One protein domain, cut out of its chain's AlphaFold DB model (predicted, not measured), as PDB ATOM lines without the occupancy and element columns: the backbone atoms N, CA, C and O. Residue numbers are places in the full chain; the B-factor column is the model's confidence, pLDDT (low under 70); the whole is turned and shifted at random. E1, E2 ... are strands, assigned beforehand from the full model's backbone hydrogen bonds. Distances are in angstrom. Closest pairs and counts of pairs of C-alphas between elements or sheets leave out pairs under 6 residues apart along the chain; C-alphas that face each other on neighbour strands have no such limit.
ATOM      1  N   ASP A 491     291.409 278.440 344.567       86.50
ATOM      2  CA  ASP A 491     290.546 278.690 343.414       86.50
ATOM      3  C   ASP A 491     289.663 279.923 343.697       86.50
ATOM      4  O   ASP A 491     288.809 279.858 344.586       86.50
ATOM      5  N   HIS A 492     289.892 281.022 342.965       88.69
ATOM      6  CA  HIS A 492     289.167 282.292 343.094       88.69
ATOM      7  C   HIS A 492     287.782 282.263 342.408       88.69
ATOM      8  O   HIS A 492     286.960 283.153 342.633       88.69
ATOM      9  N   GLY A 493     287.476 281.223 341.625       92.56
ATOM     10  CA  GLY A 493     286.271 281.150 340.800       92.56
ATOM     11  C   GLY A 493     286.361 282.009 339.535       92.56
ATOM     12  O   GLY A 493     287.427 282.510 339.171       92.56
ATOM     13  N   ASP A 494     285.225 282.172 338.857       94.12
ATOM     14  CA  ASP A 494     285.159 282.918 337.601       94.12
ATOM     15  C   ASP A 494     285.308 284.429 337.818       94.12
ATOM     16  O   ASP A 494     284.895 284.982 338.843       94.12
ATOM     17  N   VAL A 495     285.823 285.119 336.798       93.38
ATOM     18  CA  VAL A 495     285.798 286.585 336.735       93.38
ATOM     19  C   VAL A 495     284.363 287.052 336.520       93.38
ATOM     20  O   VAL A 495     283.675 286.576 335.615       93.38
ATOM     21  N   LYS A 496     283.908 287.997 337.340       95.56
ATOM     22  CA  LYS A 496     282.631 288.691 337.177       95.56
ATOM     23  C   LYS A 496     282.909 290.178 337.012       95.56
ATOM     24  O   LYS A 496     283.702 290.743 337.756       95.56
ATOM     25  N   CYS A 497     282.232 290.814 336.065       95.00
ATOM     26  CA  CYS A 497     282.343 292.247 335.825       95.00
ATOM     27  C   CYS A 497     280.960 292.865 335.655       95.00
ATOM     28  O   CYS A 497     280.051 292.236 335.108       95.00
ATOM     29  N   LYS A 498     280.806 294.112 336.100       94.88
ATOM     30  CA  LYS A 498     279.589 294.903 335.900       94.88
ATOM     31  C   LYS A 498     279.917 296.281 335.346       94.88
ATOM     32  O   LYS A 498     280.916 296.895 335.732       94.88
ATOM     33  N   ASP A 499     279.028 296.768 334.493       93.38
ATOM     34  CA  ASP A 499     279.049 298.138 333.995       93.38
ATOM     35  C   ASP A 499     279.013 299.091 335.181       93.38
ATOM     36  O   ASP A 499     278.142 298.998 336.050       93.38
ATOM     37  N   THR A 500     280.009 299.968 335.253       89.12
ATOM     38  CA  THR A 500     280.111 300.958 336.320       89.12
ATOM     39  C   THR A 500     280.455 302.302 335.694       89.12
ATOM     40  O   THR A 500     281.234 302.387 334.752       89.12
ATOM     41  N   ASP A 501     279.834 303.369 336.189       79.44
ATOM     42  CA  ASP A 501     280.226 304.727 335.829       79.44
ATOM     43  C   ASP A 501     280.940 305.345 337.026       79.44
ATOM     44  O   ASP A 501     280.321 305.782 337.996       79.44
ATOM     45  N   THR A 502     282.269 305.326 336.974       80.81
ATOM     46  CA  THR A 502     283.121 305.906 338.013       80.81
ATOM     47  C   THR A 502     283.472 307.364 337.735       80.81
ATOM     48  O   THR A 502     284.375 307.901 338.368       80.81
ATOM     49  N   SER A 503     282.748 308.040 336.833       80.31
ATOM     50  CA  SER A 503     282.995 309.443 336.467       80.31
ATOM     51  C   SER A 503     282.904 310.435 337.626       80.31
ATOM     52  O   SER A 503     283.437 311.539 337.525       80.31
ATOM     53  N   ILE A 504     282.317 310.040 338.760       75.62
ATOM     54  CA  ILE A 504     282.378 310.813 340.008       75.62
ATOM     55  C   ILE A 504     283.820 311.041 340.502       75.62
ATOM     56  O   ILE A 504     284.076 312.018 341.198       75.62
ATOM     57  N   LEU A 505     284.767 310.178 340.115       72.31
ATOM     58  CA  LEU A 505     286.196 310.323 340.408       72.31
ATOM     59  C   LEU A 505     286.928 311.221 339.389       72.31
ATOM     60  O   LEU A 505     288.105 311.525 339.569       72.31
ATOM     61  N   GLY A 506     286.246 311.652 338.321       75.94
ATOM     62  CA  GLY A 506     286.762 312.532 337.272       75.94
ATOM     63  C   GLY A 506     286.271 312.142 335.873       75.94
ATOM     64  O   GLY A 506     285.920 310.992 335.617       75.94
ATOM     65  N   ASP A 507     286.295 313.086 334.927       77.50
ATOM     66  CA  ASP A 507     285.868 312.844 333.536       77.50
ATOM     67  C   ASP A 507     286.642 311.711 332.857       77.50
ATOM     68  O   ASP A 507     286.094 310.994 332.015       77.50
ATOM     69  N   SER A 508     287.891 311.518 333.277       70.81
ATOM     70  CA  SER A 508     288.739 310.414 332.862       70.81
ATOM     71  C   SER A 508     288.253 309.059 333.359       70.81
ATOM     72  O   SER A 508     288.957 308.119 333.086       70.81
ATOM     73  N   TYR A 509     287.130 308.906 334.069       76.38
ATOM     74  CA  TYR A 509     286.651 307.623 334.622       76.38
ATOM     75  C   TYR A 509     285.282 307.185 334.075       76.38
ATOM     76  O   TYR A 509     284.573 306.399 334.711       76.38
ATOM     77  N   LYS A 510     284.896 307.699 332.902       84.44
ATOM     78  CA  LYS A 510     283.709 307.255 332.152       84.44
ATOM     79  C   LYS A 510     283.978 305.926 331.448       84.44
ATOM     80  O   LYS A 510     285.097 305.675 331.009       84.44
ATOM     81  N   ASN A 511     282.924 305.136 331.237       89.06
ATOM     82  CA  ASN A 511     282.985 303.843 330.543       89.06
ATOM     83  C   ASN A 511     283.959 302.866 331.218       89.06
ATOM     84  O   ASN A 511     284.925 302.411 330.602       89.06
ATOM     85  N   THR A 512     283.709 302.546 332.484       91.75
ATOM     86  CA  THR A 512     284.520 301.597 333.246       91.75
ATOM     87  C   THR A 512     283.729 300.339 333.609       91.75
ATOM     88  O   THR A 512     282.508 300.243 333.460       91.75
ATOM     89  N   CYS A 513     284.459 299.327 334.050       92.94
ATOM     90  CA  CYS A 513     283.950 298.065 334.551       92.94
ATOM     91  C   CYS A 513     284.488 297.856 335.955       92.94
ATOM     92  O   CYS A 513     285.697 297.936 336.155       92.94
ATOM     93  N   THR A 514     283.626 297.533 336.914       92.88
ATOM     94  CA  THR A 514     284.088 296.979 338.188       92.88
ATOM     95  C   THR A 514     284.093 295.467 338.063       92.88
ATOM     96  O   THR A 514     283.043 294.873 337.807       92.88
ATOM     97  N   CYS A 515     285.260 294.857 338.232       93.81
ATOM     98  CA  CYS A 515     285.444 293.413 338.150       93.81
ATOM     99  C   CYS A 515     285.874 292.839 339.499       93.81
ATOM    100  O   CYS A 515     286.480 293.544 340.300       93.81
ATOM    101  N   TRP A 516     285.550 291.572 339.744       93.75
ATOM    102  CA  TRP A 516     285.955 290.788 340.911       93.75
ATOM    103  C   TRP A 516     286.003 289.300 340.559       93.75
ATOM    104  O   TRP A 516     285.494 288.862 339.526       93.75
ATOM    105  N   TYR A 517     286.596 288.506 341.442       93.44
ATOM    106  CA  TYR A 517     286.493 287.051 341.385       93.44
ATOM    107  C   TYR A 517     285.267 286.568 342.161       93.44
ATOM    108  O   TYR A 517     285.014 287.045 343.263       93.44
ATOM    109  N   GLU A 518     284.525 285.591 341.636       94.56
ATOM    110  CA  GLU A 518     283.278 285.089 342.235       94.56
ATOM    111  C   GLU A 518     283.401 284.706 343.717       94.56
ATOM    112  O   GLU A 518     282.491 284.977 344.498       94.56
ATOM    113  N   LYS A 519     284.533 284.118 344.123       92.69
ATOM    114  CA  LYS A 519     284.780 283.727 345.521       92.69
ATOM    115  C   LYS A 519     285.463 284.813 346.355       92.69
ATOM    116  O   LYS A 519     285.669 284.608 347.547       92.69
ATOM    117  N   LEU A 520     285.805 285.948 345.748       91.50
ATOM    118  CA  LEU A 520     286.412 287.116 346.391       91.50
ATOM    119  C   LEU A 520     285.649 288.399 345.991       91.50
ATOM    120  O   LEU A 520     286.246 289.320 345.431       91.50
ATOM    121  N   PRO A 521     284.327 288.482 346.248       91.81
ATOM    122  CA  PRO A 521     283.491 289.588 345.773       91.81
ATOM    123  C   PRO A 521     283.869 290.954 346.351       91.81
ATOM    124  O   PRO A 521     283.558 291.975 345.744       91.81
ATOM    125  N   ASP A 522     284.573 290.972 347.482       88.75
ATOM    126  CA  ASP A 522     285.011 292.200 348.151       88.75
ATOM    127  C   ASP A 522     286.392 292.689 347.672       88.75
ATOM    128  O   ASP A 522     286.880 293.720 348.141       88.75
ATOM    129  N   GLN A 523     287.040 291.950 346.762       89.44
ATOM    130  CA  GLN A 523     288.295 292.331 346.109       89.44
ATOM    131  C   GLN A 523     288.006 292.726 344.665       89.44
ATOM    132  O   GLN A 523     288.160 291.944 343.723       89.44
ATOM    133  N   THR A 524     287.531 293.957 344.525       91.50
ATOM    134  CA  THR A 524     287.170 294.552 343.241       91.50
ATOM    135  C   THR A 524     288.292 295.418 342.689       91.50
ATOM    136  O   THR A 524     289.063 295.983 343.458       91.50
ATOM    137  N   ASP A 525     288.321 295.615 341.375       91.88
ATOM    138  CA  ASP A 525     289.079 296.711 340.766       91.88
ATOM    139  C   ASP A 525     288.342 297.294 339.552       91.88
ATOM    140  O   ASP A 525     287.330 296.745 339.095       91.88
ATOM    141  N   ILE A 526     288.813 298.444 339.071       90.75
ATOM    142  CA  ILE A 526     288.229 299.206 337.972       90.75
ATOM    143  C   ILE A 526     289.057 298.985 336.705       90.75
ATOM    144  O   ILE A 526     290.266 299.206 336.683       90.75
ATOM    145  N   PHE A 527     288.384 298.617 335.620       89.69
ATOM    146  CA  PHE A 527     288.966 298.385 334.299       89.69
ATOM    147  C   PHE A 527     288.269 299.240 333.240       89.69
ATOM    148  O   PHE A 527     287.132 299.674 333.424       89.69
ATOM    149  N   GLY A 528     288.933 299.479 332.109       87.25
ATOM    150  CA  GLY A 528     288.315 300.165 330.973       87.25
ATOM    151  C   GLY A 528     287.245 299.294 330.314       87.25
ATOM    152  O   GLY A 528     287.464 298.099 330.104       87.25
ATOM    153  N   MET A 529     286.097 299.879 329.965       89.31
ATOM    154  CA  MET A 529     285.037 299.154 329.267       89.31
ATOM    155  C   MET A 529     285.500 298.716 327.869       89.31
ATOM    156  O   MET A 529     286.094 299.526 327.149       89.31
ATOM    157  N   PRO A 530     285.226 297.466 327.448       86.94
ATOM    158  CA  PRO A 530     285.541 296.991 326.104       86.94
ATOM    159  C   PRO A 530     284.885 297.852 325.007       86.94
ATOM    160  O   PRO A 530     283.779 298.369 325.178       86.94
ATOM    161  N   LYS A 531     285.537 297.957 323.843       86.31
ATOM    162  CA  LYS A 531     285.000 298.603 322.628       86.31
ATOM    163  C   LYS A 531     283.732 297.903 322.136       86.31
ATOM    164  O   LYS A 531     282.886 298.558 321.533       86.31
ATOM    165  N   SER A 532     283.580 296.604 322.413       82.25
ATOM    166  CA  SER A 532     282.357 295.848 322.111       82.25
ATOM    167  C   SER A 532     281.103 296.383 322.819       82.25
ATOM    168  O   SER A 532     279.995 296.029 322.422       82.25
ATOM    169  N   GLY A 533     281.272 297.218 323.852       76.94
ATOM    170  CA  GLY A 533     280.208 297.685 324.733       76.94
ATOM    171  C   GLY A 533     279.840 296.627 325.776       76.94
ATOM    172  O   GLY A 533     279.621 295.463 325.443       76.94
ATOM    173  N   GLY A 534     279.776 297.041 327.043       86.31
ATOM    174  CA  GLY A 534     279.382 296.195 328.172       86.31
ATOM    175  C   GLY A 534     280.523 295.368 328.776       86.31
ATOM    176  O   GLY A 534     281.381 294.825 328.087       86.31
ATOM    177  N   CYS A 535     280.509 295.249 330.099       92.06
ATOM    178  CA  CYS A 535     281.532 294.579 330.900       92.06
ATOM    179  C   CYS A 535     281.345 293.062 330.988       92.06
ATOM    180  O   CYS A 535     282.265 292.351 331.379       92.06
ATOM    181  N   GLY A 536     280.173 292.547 330.603       89.25
ATOM    182  CA  GLY A 536     279.871 291.112 330.636       89.25
ATOM    183  C   GLY A 536     280.696 290.263 329.661       89.25
ATOM    184  O   GLY A 536     280.693 289.041 329.774       89.25
ATOM    185  N   SER A 537     281.404 290.887 328.712       86.19
ATOM    186  CA  SER A 537     282.334 290.202 327.806       86.19
ATOM    187  C   SER A 537     283.715 289.956 328.424       86.19
ATOM    188  O   SER A 537     284.483 289.167 327.876       86.19
ATOM    189  N   ILE A 538     284.035 290.583 329.563       85.81
ATOM    190  CA  ILE A 538     285.293 290.361 330.281       85.81
ATOM    191  C   ILE A 538     285.180 289.041 331.052       85.81
ATOM    192  O   ILE A 538     284.595 288.972 332.130       85.81
ATOM    193  N   ASN A 539     285.739 287.982 330.475       83.12
ATOM    194  CA  ASN A 539     285.806 286.642 331.066       83.12
ATOM    195  C   ASN A 539     287.246 286.193 331.381       83.12
ATOM    196  O   ASN A 539     287.465 285.056 331.795       83.12
ATOM    197  N   PHE A 540     288.223 287.078 331.188       81.88
ATOM    198  CA  PHE A 540     289.623 286.906 331.566       81.88
ATOM    199  C   PHE A 540     290.136 288.198 332.203       81.88
ATOM    200  O   PHE A 540     289.555 289.264 331.991       81.88
ATOM    201  N   MET A 541     291.227 288.116 332.966       76.06
ATOM    202  CA  MET A 541     291.799 289.307 333.589       76.06
ATOM    203  C   MET A 541     292.514 290.187 332.568       76.06
ATOM    204  O   MET A 541     293.443 289.705 331.909       76.06
ATOM    205  N   PRO A 542     292.130 291.469 332.443       73.44
ATOM    206  CA  PRO A 542     292.903 292.421 331.665       73.44
ATOM    207  C   PRO A 542     294.315 292.550 332.259       73.44
ATOM    208  O   PRO A 542     294.513 292.370 333.459       73.44
ATOM    209  N   ALA A 543     295.319 292.840 331.427       71.56
ATOM    210  CA  ALA A 543     296.698 292.933 331.908       71.56
ATOM    211  C   ALA A 543     296.926 294.098 332.875       71.56
ATOM    212  O   ALA A 543     297.794 293.971 333.741       71.56
ATOM    213  N   TRP A 544     296.161 295.182 332.705       73.25
ATOM    214  CA  TRP A 544     296.275 296.421 333.464       73.25
ATOM    215  C   TRP A 544     294.912 296.907 333.946       73.25
ATOM    216  O   TRP A 544     293.920 296.819 333.206       73.25
ATOM    217  N   SER A 545     294.874 297.440 335.165       75.38
ATOM    218  CA  SER A 545     293.715 298.173 335.673       75.38
ATOM    219  C   SER A 545     293.627 299.556 335.038       75.38
ATOM    220  O   SER A 545     294.575 300.096 334.465       75.38
ATOM    221  N   TYR A 546     292.451 300.163 335.154       69.31
ATOM    222  CA  TYR A 546     292.202 301.511 334.659       69.31
ATOM    223  C   TYR A 546     293.096 302.565 335.326       69.31
ATOM    224  O   TYR A 546     293.439 303.575 334.718       69.31
ATOM    225  N   LEU A 547     293.481 302.323 336.582       69.44
ATOM    226  CA  LEU A 547     294.367 303.197 337.350       69.44
ATOM    227  C   LEU A 547     295.815 303.163 336.838       69.44
ATOM    228  O   LEU A 547     296.564 304.110 337.066       69.44
ATOM    229  N   GLU A 548     296.207 302.102 336.132       68.25
ATOM    230  CA  GLU A 548     297.531 301.979 335.515       68.25
ATOM    231  C   GLU A 548     297.587 302.610 334.126       68.25
ATOM    232  O   GLU A 548     298.593 303.220 333.752       68.25
ATOM    233  N   ASP A 549     296.517 302.444 333.350       74.00
ATOM    234  CA  ASP A 549     296.425 302.967 331.996       74.00
ATOM    235  C   ASP A 549     294.962 303.283 331.624       74.00
ATOM    236  O   ASP A 549     294.220 302.394 331.198       74.00
ATOM    237  N   PRO A 550     294.531 304.552 331.741       71.31
ATOM    238  CA  PRO A 550     293.165 304.966 331.408       71.31
ATOM    239  C   PRO A 550     292.791 304.716 329.937       71.31
ATOM    240  O   PRO A 550     291.612 304.558 329.594       71.31
ATOM    241  N   ASP A 551     293.792 304.660 329.057       75.56
ATOM    242  CA  ASP A 551     293.608 304.431 327.626       75.56
ATOM    243  C   ASP A 551     293.557 302.937 327.280       75.56
ATOM    244  O   ASP A 551     293.092 302.570 326.198       75.56
ATOM    245  N   TYR A 552     293.979 302.062 328.199       72.94
ATOM    246  CA  TYR A 552     293.993 300.624 327.977       72.94
ATOM    247  C   TYR A 552     292.577 300.057 327.862       72.94
ATOM    248  O   TYR A 552     291.649 300.414 328.604       72.94
ATOM    249  N   ARG A 553     292.396 299.147 326.903       72.81
ATOM    250  CA  ARG A 553     291.165 298.380 326.721       72.81
ATOM    251  C   ARG A 553     291.500 296.886 326.752       72.81
ATOM    252  O   ARG A 553     292.488 296.484 326.138       72.81
ATOM    253  N   PRO A 554     290.676 296.033 327.398       65.19
ATOM    254  CA  PRO A 554     290.955 294.596 327.536       65.19
ATOM    255  C   PRO A 554     291.213 293.854 326.213       65.19
ATOM    256  O   PRO A 554     291.880 292.825 326.197       65.19
ATOM    257  N   GLU A 555     290.694 294.381 325.104       68.12
ATOM    258  CA  GLU A 555     290.808 293.818 323.756       68.12
ATOM    259  C   GLU A 555     292.174 294.057 323.091       68.12
ATOM    260  O   GLU A 555     292.487 293.422 322.084       68.12
ATOM    261  N   ASP A 556     292.995 294.967 323.625       64.12
ATOM    262  CA  ASP A 556     294.253 295.376 322.993       64.12
ATOM    263  C   ASP A 556     295.403 294.365 323.240       64.12
ATOM    264  O   ASP A 556     296.516 294.548 322.740       64.12
ATOM    265  N   ILE A 557     295.143 293.249 323.943       55.16
ATOM    266  CA  ILE A 557     296.114 292.177 324.213       55.16
ATOM    267  C   ILE A 557     295.687 290.850 323.584       55.16
ATOM    268  O   ILE A 557     294.598 290.329 323.810       55.16
ATOM    269  N   LYS A 558     296.616 290.241 322.837       48.69
ATOM    270  CA  LYS A 558     296.560 288.809 322.519       48.69
ATOM    271  C   LYS A 558     296.888 288.027 323.793       48.69
ATOM    272  O   LYS A 558     297.889 288.377 324.415       48.69
ATOM    273  N   PRO A 559     296.119 286.986 324.162       46.00
ATOM    274  CA  PRO A 559     296.302 286.253 325.413       46.00
ATOM    275  C   PRO A 559     297.776 285.907 325.621       46.00
ATOM    276  O   PRO A 559     298.380 285.190 324.818       46.00
ATOM    277  N   VAL A 560     298.367 286.478 326.671       43.78
ATOM    278  CA  VAL A 560     299.741 286.176 327.061       43.78
ATOM    279  C   VAL A 560     299.721 284.737 327.554       43.78
ATOM    280  O   VAL A 560     299.005 284.410 328.499       43.78
ATOM    281  N   ALA A 561     300.442 283.859 326.857       38.69
ATOM    282  CA  ALA A 561     300.587 282.471 327.264       38.69
ATOM    283  C   ALA A 561     301.069 282.432 328.719       38.69
ATOM    284  O   ALA A 561     302.052 283.086 329.061       38.69
ATOM    285  N   THR A 562     300.343 281.692 329.553       34.91
ATOM    286  CA  THR A 562     300.567 281.520 330.987       34.91
ATOM    287  C   THR A 562     302.056 281.363 331.297       34.91
ATOM    288  O   THR A 562     302.662 280.341 330.976       34.91
ATOM    289  N   ILE A 563     302.663 282.378 331.915       31.08
ATOM    290  CA  ILE A 563     304.028 282.287 332.432       31.08
ATOM    291  C   ILE A 563     303.929 281.544 333.763       31.08
ATOM    292  O   ILE A 563     303.563 282.115 334.787       31.08
ATOM    293  N   THR A 564     304.212 280.243 333.755       27.53
ATOM    294  CA  THR A 564     304.431 279.475 334.987       27.53
ATOM    295  C   THR A 564     305.673 280.025 335.685       27.53
ATOM    296  O   THR A 564     306.798 279.724 335.286       27.53
ATOM    297  N   ALA A 565     305.476 280.843 336.716       25.94
ATOM    298  CA  ALA A 565     306.536 281.219 337.638       25.94
ATOM    299  C   ALA A 565     306.937 279.978 338.456       25.94
ATOM    300  O   ALA A 565     306.179 279.505 339.303       25.94
ATOM    301  N   SER A 566     308.114 279.415 338.177       23.78
ATOM    302  CA  SER A 566     308.759 278.461 339.080       23.78
ATOM    303  C   SER A 566     309.303 279.228 340.284       23.78
ATOM    304  O   SER A 566     310.060 280.180 340.091       23.78
ATOM    305  N   ARG A 567     308.888 278.820 341.488       30.19
ATOM    306  CA  ARG A 567     309.425 279.314 342.764       30.19
ATOM    307  C   ARG A 567     310.927 279.102 342.881       30.19
ATOM    308  O   ARG A 567     311.394 278.033 342.425       30.19
TER     309      ARG A 567
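What this domain is: This is residues 491 to 567 of the 567 residues of an uncharacterized protein of Penicillium subrubescens (UniProt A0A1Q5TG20). Little regular structure is seen here: a small, strongly twisted sheet of three strands, followed by a long stretch without named elements, residues 529 to 567, whose tail, residues 561 to 567, sticks out. The printed part has 77 residues, of which only 21 are in named elements, the strands E1, E2 and E3 in that order along the chain with no named helix, and by these named elements the class is all strand; E1, E2 and E3 form a meander, each strand the antiparallel neighbour of the one before. The whole is compact, with a radius of gyration of the C-alphas of 13.0 A, and spans 42 by 26 by 23 A.

How they stand to each other: Inner strand E2, residues 512 to 517, forms an antiparallel hairpin with edge strand E1, residues 495 to 500, at 153 degrees; N 496 and O 516 are 2.8 A apart. E2 forms another with edge strand E3, residues 520 to 528, at 150 degrees; N 513 and O 527 are 2.8 A apart.

Where its parts are: E1, 15.5 A long, begins at C-alpha 495 (285.798, 286.585, 336.735). E2 measures 16.8 A. E3, 20.3 A, bends by 73 degrees at residue 523 and ends at C-alpha 528 (288.315, 300.165, 330.973).

The domain as a whole: The farthest C-alphas, of Asp 507 and Arg 567, are 42.0 A apart. The printed part has no cut. E1 to E2 is a long link. Model pLDDT is under 70 at residues 546 to 548 and 554 to 567.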